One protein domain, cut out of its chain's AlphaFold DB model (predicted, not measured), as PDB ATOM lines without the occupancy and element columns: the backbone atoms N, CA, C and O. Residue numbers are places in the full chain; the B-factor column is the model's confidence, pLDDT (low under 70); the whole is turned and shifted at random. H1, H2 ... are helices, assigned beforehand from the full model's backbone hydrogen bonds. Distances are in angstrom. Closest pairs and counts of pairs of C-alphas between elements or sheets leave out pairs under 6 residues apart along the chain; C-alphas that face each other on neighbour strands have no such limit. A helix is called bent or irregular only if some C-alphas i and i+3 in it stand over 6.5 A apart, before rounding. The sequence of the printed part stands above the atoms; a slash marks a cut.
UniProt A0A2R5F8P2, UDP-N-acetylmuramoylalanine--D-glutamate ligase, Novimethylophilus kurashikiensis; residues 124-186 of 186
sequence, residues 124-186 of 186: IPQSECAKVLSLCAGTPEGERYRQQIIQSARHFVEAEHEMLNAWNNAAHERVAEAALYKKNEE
ATOM      1  N   ILE A 124     124.490 134.323 175.176       94.44
ATOM      2  CA  ILE A 124     124.548 133.809 173.808       94.44
ATOM      3  C   ILE A 124     125.955 134.013 173.224       94.44
ATOM      4  O   ILE A 124     126.500 135.123 173.302       94.44
ATOM      5  N   PRO A 125     126.549 132.990 172.585       92.88
ATOM      6  CA  PRO A 125     127.845 133.123 171.936       92.88
ATOM      7  C   PRO A 125     127.792 134.118 170.770       92.88
ATOM      8  O   PRO A 125     126.816 134.207 170.024       92.88
ATOM      9  N   GLN A 126     128.896 134.835 170.547       91.00
ATOM     10  CA  GLN A 126     128.973 135.893 169.530       91.00
ATOM     11  C   GLN A 126     128.609 135.413 168.112       91.00
ATOM     12  O   GLN A 126     128.062 136.177 167.315       91.00
ATOM     13  N   SER A 127     128.872 134.141 167.801       92.38
ATOM     14  CA  SER A 127     128.514 133.499 166.530       92.38
ATOM     15  C   SER A 127     127.008 133.463 166.258       92.38
ATOM     16  O   SER A 127     126.603 133.367 165.101       92.38
ATOM     17  N   GLU A 128     126.176 133.542 167.296       93.25
ATOM     18  CA  GLU A 128     124.722 133.408 167.196       93.25
ATOM     19  C   GLU A 128     123.978 134.736 167.343       93.25
ATOM     20  O   GLU A 128     122.800 134.827 166.997       93.25
ATOM     21  N   CYS A 129     124.676 135.815 167.716       91.56
ATOM     22  CA  CYS A 129     124.078 137.146 167.833       91.56
ATOM     23  C   CYS A 129     123.364 137.592 166.547       91.56
ATOM     24  O   CYS A 129     122.292 138.187 166.617       91.56
ATOM     25  N   ALA A 130     123.917 137.286 165.368       93.25
ATOM     26  CA  ALA A 130     123.290 137.640 164.093       93.25
ATOM     27  C   ALA A 130     121.915 136.971 163.904       93.25
ATOM     28  O   ALA A 130     120.987 137.606 163.401       93.25
ATOM     29  N   LYS A 131     121.763 135.716 164.350       93.88
ATOM     30  CA  LYS A 131     120.486 134.993 164.289       93.88
ATOM     31  C   LYS A 131     119.463 135.632 165.220       93.88
ATOM     32  O   LYS A 131     118.359 135.941 164.784       93.88
ATOM     33  N   VAL A 132     119.844 135.912 166.463       93.44
ATOM     34  CA  VAL A 132     118.952 136.538 167.453       93.44
ATOM     35  C   VAL A 132     118.501 137.920 166.992       93.44
ATOM     36  O   VAL A 132     117.317 138.232 167.055       93.44
ATOM     37  N   LEU A 133     119.412 138.718 166.427       94.00
ATOM     38  CA  LEU A 133     119.061 140.006 165.827       94.00
ATOM     39  C   LEU A 133     118.028 139.856 164.705       94.00
ATOM     40  O   LEU A 133     117.084 140.641 164.642       94.00
ATOM     41  N   SER A 134     118.178 138.840 163.847       94.69
ATOM     42  CA  SER A 134     117.198 138.561 162.792       94.69
ATOM     43  C   SER A 134     115.833 138.155 163.356       94.69
ATOM     44  O   SER A 134     114.807 138.583 162.830       94.69
ATOM     45  N   LEU A 135     115.809 137.404 164.464       94.19
ATOM     46  CA  LEU A 135     114.571 137.021 165.139       94.19
ATOM     47  C   LEU A 135     113.874 138.232 165.772       94.19
ATOM     48  O   LEU A 135     112.668 138.389 165.591       94.19
ATOM     49  N   CYS A 136     114.616 139.116 166.446       93.81
ATOM     50  CA  CYS A 136     114.066 140.351 167.009       93.81
ATOM     51  C   CYS A 136     113.458 141.252 165.928       93.81
ATOM     52  O   CYS A 136     112.355 141.758 166.104       93.81
ATOM     53  N   ALA A 137     114.141 141.414 164.793       92.69
ATOM     54  CA  ALA A 137     113.664 142.249 163.692       92.69
ATOM     55  C   ALA A 137     112.410 141.687 162.992       92.69
ATOM     56  O   ALA A 137     111.736 142.415 162.264       92.69
ATOM     57  N   GLY A 138     112.095 140.402 163.197       88.06
ATOM     58  CA  GLY A 138     110.951 139.732 162.580       88.06
ATOM     59  C   GLY A 138     109.589 140.151 163.140       88.06
ATOM     60  O   GLY A 138     108.582 139.962 162.460       88.06
ATOM     61  N   THR A 139     109.532 140.723 164.350       89.88
ATOM     62  CA  THR A 139     108.273 141.139 164.992       89.88
ATOM     63  C   THR A 139     108.422 142.458 165.765       89.88
ATOM     64  O   THR A 139     109.484 142.724 166.331       89.88
ATOM     65  N   PRO A 140     107.370 143.302 165.845       91.31
ATOM     66  CA  PRO A 140     107.396 144.513 166.671       91.31
ATOM     67  C   PRO A 140     107.680 144.235 168.154       91.31
ATOM     68  O   PRO A 140     108.359 145.022 168.815       91.31
ATOM     69  N   GLU A 141     107.167 143.122 168.681       92.88
ATOM     70  CA  GLU A 141     107.408 142.663 170.051       92.88
ATOM     71  C   GLU A 141     108.875 142.282 170.255       92.88
ATOM     72  O   GLU A 141     109.493 142.750 171.209       92.88
ATOM     73  N   GLY A 142     109.463 141.517 169.327       93.38
ATOM     74  CA  GLY A 142     110.874 141.134 169.378       93.38
ATOM     75  C   GLY A 142     111.823 142.335 169.364       93.38
ATOM     76  O   GLY A 142     112.792 142.367 170.126       93.38
ATOM     77  N   GLU A 143     111.535 143.361 168.559       94.56
ATOM     78  CA  GLU A 143     112.350 144.581 168.521       94.56
ATOM     79  C   GLU A 143     112.186 145.421 169.795       94.56
ATOM     80  O   GLU A 143     113.172 145.942 170.324       94.56
ATOM     81  N   ARG A 144     110.969 145.512 170.349       95.00
ATOM     82  CA  ARG A 144     110.741 146.158 171.652       95.00
ATOM     83  C   ARG A 144     111.511 145.442 172.760       95.00
ATOM     84  O   ARG A 144     112.167 146.100 173.567       95.00
ATOM     85  N   TYR A 145     111.462 144.112 172.771       95.06
ATOM     86  CA  TYR A 145     112.181 143.278 173.727       95.06
ATOM     87  C   TYR A 145     113.694 143.527 173.649       95.06
ATOM     88  O   TYR A 145     114.343 143.813 174.657       95.06
ATOM     89  N   ARG A 146     114.248 143.564 172.429       95.19
ATOM     90  CA  ARG A 146     115.655 143.914 172.183       95.19
ATOM     91  C   ARG A 146     116.026 145.285 172.741       95.19
ATOM     92  O   ARG A 146     117.070 145.427 173.375       95.19
ATOM     93  N   GLN A 147     115.191 146.298 172.520       94.88
ATOM     94  CA  GLN A 147     115.445 147.646 173.035       94.88
ATOM     95  C   GLN A 147     115.476 147.678 174.566       94.88
ATOM     96  O   GLN A 147     116.330 148.350 175.138       94.88
ATOM     97  N   GLN A 148     114.600 146.923 175.232       94.00
ATOM     98  CA  GLN A 148     114.582 146.815 176.694       94.00
ATOM     99  C   GLN A 148     115.843 146.125 177.243       94.00
ATOM    100  O   GLN A 148     116.389 146.550 178.262       94.00
ATOM    101  N   ILE A 149     116.366 145.117 176.542       93.88
ATOM    102  CA  ILE A 149     117.646 144.473 176.885       93.88
ATOM    103  C   ILE A 149     118.822 145.446 176.750       93.88
ATOM    104  O   ILE A 149     119.664 145.537 177.641       93.88
ATOM    105  N   ILE A 150     118.851 146.237 175.675       93.00
ATOM    106  CA  ILE A 150     119.889 147.259 175.476       93.00
ATOM    107  C   ILE A 150     119.817 148.326 176.578       93.00
ATOM    108  O   ILE A 150     120.847 148.720 177.119       93.00
ATOM    109  N   GLN A 151     118.611 148.773 176.942       93.38
ATOM    110  CA  GLN A 151     118.399 149.757 178.011       93.38
ATOM    111  C   GLN A 151     118.816 149.237 179.389       93.38
ATOM    112  O   GLN A 151     119.312 150.011 180.203       93.38
ATOM    113  N   SER A 152     118.643 147.939 179.644       89.69
ATOM    114  CA  SER A 152     119.089 147.285 180.880       89.69
ATOM    115  C   SER A 152     120.578 146.914 180.874       89.69
ATOM    116  O   SER A 152     121.062 146.355 181.854       89.69
ATOM    117  N   ALA A 153     121.311 147.257 179.805       92.19
ATOM    118  CA  ALA A 153     122.745 147.018 179.654       92.19
ATOM    119  C   ALA A 153     123.158 145.555 179.899       92.19
ATOM    120  O   ALA A 153     124.243 145.295 180.423       92.19
ATOM    121  N   ARG A 154     122.304 144.599 179.508       93.44
ATOM    122  CA  ARG A 154     122.575 143.165 179.658       93.44
ATOM    123  C   ARG A 154     122.743 142.448 178.324       93.44
ATOM    124  O   ARG A 154     122.366 142.953 177.267       93.44
ATOM    125  N   HIS A 155     123.294 141.242 178.390       93.31
ATOM    126  CA  HIS A 155     123.391 140.351 177.240       93.31
ATOM    127  C   HIS A 155     122.126 139.502 177.101       93.31
ATOM    128  O   HIS A 155     121.410 139.263 178.077       93.31
ATOM    129  N   PHE A 156     121.862 139.053 175.875       94.94
ATOM    130  CA  PHE A 156     120.886 137.997 175.651       94.94
ATOM    131  C   PHE A 156     121.402 136.673 176.215       94.94
ATOM    132  O   PHE A 156     122.607 136.405 176.144       94.94
ATOM    133  N   VAL A 157     120.485 135.848 176.709       96.44
ATOM    134  CA  VAL A 157     120.752 134.474 177.155       96.44
ATOM    135  C   VAL A 157     120.101 133.450 176.226       96.44
ATOM    136  O   VAL A 157     119.167 133.778 175.495       96.44
ATOM    137  N   GLU A 158     120.583 132.211 176.235       95.50
ATOM    138  CA  GLU A 158     120.125 131.164 175.307       95.50
ATOM    139  C   GLU A 158     118.608 130.894 175.399       95.50
ATOM    140  O   GLU A 158     117.936 130.739 174.382       95.50
ATOM    141  N   ALA A 159     118.020 130.973 176.596       94.69
ATOM    142  CA  ALA A 159     116.576 130.847 176.800       94.69
ATOM    143  C   ALA A 159     115.767 131.872 175.981       94.69
ATOM    144  O   ALA A 159     114.658 131.590 175.526       94.69
ATOM    145  N   GLU A 160     116.313 133.070 175.767       95.00
ATOM    146  CA  GLU A 160     115.662 134.121 174.985       95.00
ATOM    147  C   GLU A 160     115.758 133.858 173.489       95.00
ATOM    148  O   GLU A 160     114.844 134.209 172.745       95.00
ATOM    149  N   HIS A 161     116.837 133.220 173.037       94.75
ATOM    150  CA  HIS A 161     116.959 132.764 171.659       94.75
ATOM    151  C   HIS A 161     115.894 131.718 171.337       94.75
ATOM    152  O   HIS A 161     115.160 131.876 170.357       94.75
ATOM    153  N   GLU A 162     115.753 130.704 172.192       94.12
ATOM    154  CA  GLU A 162     114.718 129.677 172.057       94.12
ATOM    155  C   GLU A 162     113.312 130.289 172.089       94.12
ATOM    156  O   GLU A 162     112.490 130.011 171.212       94.12
ATOM    157  N   MET A 163     113.057 131.185 173.049       95.19
ATOM    158  CA  MET A 163     111.789 131.904 173.182       95.19
ATOM    159  C   MET A 163     111.466 132.737 171.933       95.19
ATOM    160  O   MET A 163     110.357 132.642 171.411       95.19
ATOM    161  N   LEU A 164     112.405 133.546 171.428       94.88
ATOM    162  CA  LEU A 164     112.194 134.375 170.235       94.88
ATOM    163  C   LEU A 164     111.962 133.524 168.984       94.88
ATOM    164  O   LEU A 164     111.128 133.867 168.144       94.88
ATOM    165  N   ASN A 165     112.677 132.406 168.857       94.50
ATOM    166  CA  ASN A 165     112.487 131.476 167.753       94.50
ATOM    167  C   ASN A 165     111.087 130.843 167.801       94.50
ATOM    168  O   ASN A 165     110.351 130.888 166.814       94.50
ATOM    169  N   ALA A 166     110.674 130.326 168.964       93.44
ATOM    170  CA  ALA A 166     109.334 129.780 169.170       93.44
ATOM    171  C   ALA A 166     108.246 130.834 168.906       93.44
ATOM    172  O   ALA A 166     107.267 130.561 168.207       93.44
ATOM    173  N   TRP A 167     108.454 132.062 169.389       92.94
ATOM    174  CA  TRP A 167     107.557 133.183 169.142       92.94
ATOM    175  C   TRP A 167     107.395 133.449 167.648       92.94
ATOM    176  O   TRP A 167     106.268 133.525 167.160       92.94
ATOM    177  N   ASN A 168     108.478 133.556 166.888       91.88
ATOM    178  CA  ASN A 168     108.383 133.828 165.456       91.88
ATOM    179  C   ASN A 168     107.712 132.684 164.686       91.88
ATOM    180  O   ASN A 168     106.877 132.943 163.819       91.88
ATOM    181  N   ASN A 169     107.993 131.431 165.046       91.44
ATOM    182  CA  ASN A 169     107.377 130.271 164.399       91.44
ATOM    183  C   ASN A 169     105.859 130.210 164.643       91.44
ATOM    184  O   ASN A 169     105.098 129.911 163.722       91.44
ATOM    185  N   ALA A 170     105.400 130.601 165.835       91.38
ATOM    186  CA  ALA A 170     103.979 130.669 166.183       91.38
ATOM    187  C   ALA A 170     103.263 131.951 165.698       91.38
ATOM    188  O   ALA A 170     102.101 132.181 166.033       91.38
ATOM    189  N   ALA A 171     103.913 132.816 164.906       88.06
ATOM    190  CA  ALA A 171     103.309 134.079 164.466       88.06
ATOM    191  C   ALA A 171     102.015 133.881 163.659       88.06
ATOM    192  O   ALA A 171     101.047 134.616 163.845       88.06
ATOM    193  N   HIS A 172     101.981 132.871 162.790       87.25
ATOM    194  CA  HIS A 172     100.814 132.559 161.967       87.25
ATOM    195  C   HIS A 172      99.615 132.079 162.804       87.25
ATOM    196  O   HIS A 172      98.485 132.489 162.539       87.25
ATOM    197  N   GLU A 173      99.861 131.278 163.844       89.56
ATOM    198  CA  GLU A 173      98.833 130.823 164.786       89.56
ATOM    199  C   GLU A 173      98.252 131.999 165.569       89.56
ATOM    200  O   GLU A 173      97.034 132.142 165.625       89.56
ATOM    201  N   ARG A 174      99.098 132.913 166.067       86.81
ATOM    202  CA  ARG A 174      98.632 134.125 166.765       86.81
ATOM    203  C   ARG A 174      97.766 135.019 165.880       86.81
ATOM    204  O   ARG A 174      96.788 135.591 166.352       86.81
ATOM    205  N   VAL A 175      98.097 135.143 164.592       85.62
ATOM    206  CA  VAL A 175      97.264 135.889 163.632       85.62
ATOM    207  C   VAL A 175      95.919 135.192 163.416       85.62
ATOM    208  O   VAL A 175      94.888 135.865 163.387       85.62
ATOM    209  N   ALA A 176      95.910 133.863 163.289       86.50
ATOM    210  CA  ALA A 176      94.683 133.084 163.140       86.50
ATOM    211  C   ALA A 176      93.793 133.165 164.392       86.50
ATOM    212  O   ALA A 176      92.585 133.363 164.275       86.50
ATOM    213  N   GLU A 177      94.389 133.079 165.581       86.88
ATOM    214  CA  GLU A 177      93.711 133.231 166.867       86.88
ATOM    215  C   GLU A 177      93.115 134.636 167.019       86.88
ATOM    216  O   GLU A 177      91.921 134.782 167.288       86.88
ATOM    217  N   ALA A 178      93.907 135.678 166.746       84.06
ATOM    218  CA  ALA A 178      93.426 137.053 166.761       84.06
ATOM    219  C   ALA A 178      92.252 137.240 165.790       84.06
ATOM    220  O   ALA A 178      91.260 137.863 166.156       84.06
ATOM    221  N   ALA A 179      92.316 136.672 164.581       86.69
ATOM    222  CA  ALA A 179      91.230 136.735 163.603       86.69
ATOM    223  C   ALA A 179      89.968 135.970 164.046       86.69
ATOM    224  O   ALA A 179      88.857 136.409 163.743       86.69
ATOM    225  N   LEU A 180      90.125 134.855 164.766       84.06
ATOM    226  CA  LEU A 180      89.015 134.063 165.297       84.06
ATOM    227  C   LEU A 180      88.237 134.838 166.367       84.06
ATOM    228  O   LEU A 180      87.008 134.874 166.323       84.06
ATOM    229  N   TYR A 181      88.940 135.490 167.295       84.62
ATOM    230  CA  TYR A 181      88.312 136.185 168.422       84.62
ATOM    231  C   TYR A 181      87.909 137.636 168.127       84.62
ATOM    232  O   TYR A 181      87.008 138.147 168.786       84.62
ATOM    233  N   LYS A 182      88.464 138.280 167.088       71.81
ATOM    234  CA  LYS A 182      88.007 139.614 166.644       71.81
ATOM    235  C   LYS A 182      86.603 139.616 166.030       71.81
ATOM    236  O   LYS A 182      86.015 140.676 165.873       71.81
ATOM    237  N   LYS A 183      86.067 138.450 165.652       53.75
ATOM    238  CA  LYS A 183      84.813 138.332 164.889       53.75
ATOM    239  C   LYS A 183      83.531 138.392 165.737       53.75
ATOM    240  O   LYS A 183      82.451 138.250 165.177       53.75
ATOM    241  N   ASN A 184      83.643 138.589 167.053       53.09
ATOM    242  CA  ASN A 184      82.505 138.641 167.982       53.09
ATOM    243  C   ASN A 184      82.243 140.045 168.572       53.09
ATOM    244  O   ASN A 184      81.443 140.161 169.497       53.09
ATOM    245  N   GLU A 185      82.915 141.091 168.075       51.25
ATOM    246  CA  GLU A 185      82.755 142.481 168.547       51.25
ATOM    247  C   GLU A 185      82.081 143.423 167.520       51.25
ATOM    248  O   GLU A 185      82.011 144.628 167.760       51.25
ATOM    249  N   GLU A 186      81.555 142.891 166.410       46.38
ATOM    250  CA  GLU A 186      80.686 143.612 165.452       46.38
ATOM    251  C   GLU A 186      79.232 143.132 165.556       46.38
ATOM    252  O   GLU A 186      78.324 143.993 165.485       46.38
TER     253      GLU A 186
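This is residues 124 to 186 of the 186 residues of the protein "UDP-N-acetylmuramoylalanine--D-glutamate ligase" of Novimethylophilus kurashikiensis (UniProt A0A2R5F8P2). A small head of three helices, H1, H2 and H3, has the last helix, H4, sticking out from it as a long free arm with residues 172 to 186. In the head, H1 and H3 cross at a slant while running the same way; H2 makes a corner with H1 and runs back the opposite way, its start near H1 and H3 and its far end, with residues 148 to 154, sticking out. The printed part has 63 residues with four named helices, in the order H1, H2, H3, H4, and no named strand, and its class is all helix. The whole is loose, with a radius of gyration of the C-alphas of 14.4 A, and spans 48 by 22 by 16 A, the arm making the length.

From the first printed residue, Ile 124, five residues lead to H1, residues 129 to 137. A tight link of 2 residues joins it to H2, residues 140 to 151. H1 and H2 touch only at the corner by their link; their closest C-alphas, those of Cys 136 and Gly 142, are 4.1 A apart. They run opposite ways at a steep tilt of 53 degrees, and H2 touches H1 with residues 142 to 146 alone. A short link of 6 residues then leads to H3, residues 158 to 169. H3 touches H1, and the closest C-alphas of the two, those of Val 132 and His 161, are 6.0 A apart. H1 and H3 run the same way at a steep tilt of 41 degrees, with their centres 10.1 A apart. H2 and H3 are close but not clearly touching, with 1 pair of C-alphas within 8 A, those of Gly 142 and Leu 164, 6.9 A apart. These two run opposite ways at a shallow tilt of 20 degrees, with their centres 13.4 A apart. A tight link of 1 residue, Ala 170, joins H3 to H4, residues 171 to 184, and H3 and H4 meet only through their link. H4 touches no helix; it is apart from H1 and from H2. In H1, H2 and H3 every pair of O i and N i+4 is within hydrogen-bond range, and in H4 8 of 10 such pairs are.

H1 begins with C-alpha 129 at (124.078, 137.146, 167.833) and is 12.3 A from first to last C-alpha, with 9 residues. H2 has 12 residues, Pro 140 to Gln 151, and is 16.6 A long. H3, Glu 158 to Asn 169, also has 12 residues and is 16.8 A long; it begins with C-alpha 158 at (120.125, 131.164, 175.307). H4 is the longest helix, with 14 residues and 21.6 A from C-alpha 171 to C-alpha 184, the latter at (82.505, 138.641, 167.982). H4 is neither bent nor irregular, but only just: C-alphas 181 and 184 are 6.3 A apart.

The two C-alphas farthest apart are those of Gln 126 and Glu 186, at 49.1 A. Without the stretches that stand free, residues 148 to 154 and 172 to 186, the body has 41 residues, spans 25 by 19 by 14 A and has a radius of gyration of 9.3 A. The printed part has no cut and no long link, and it ends at residue 186, the chain's last residue. The mean pLDDT of the printed part is 89.1; H4 has a mean of 81, and residues 183 to 186 are under 70.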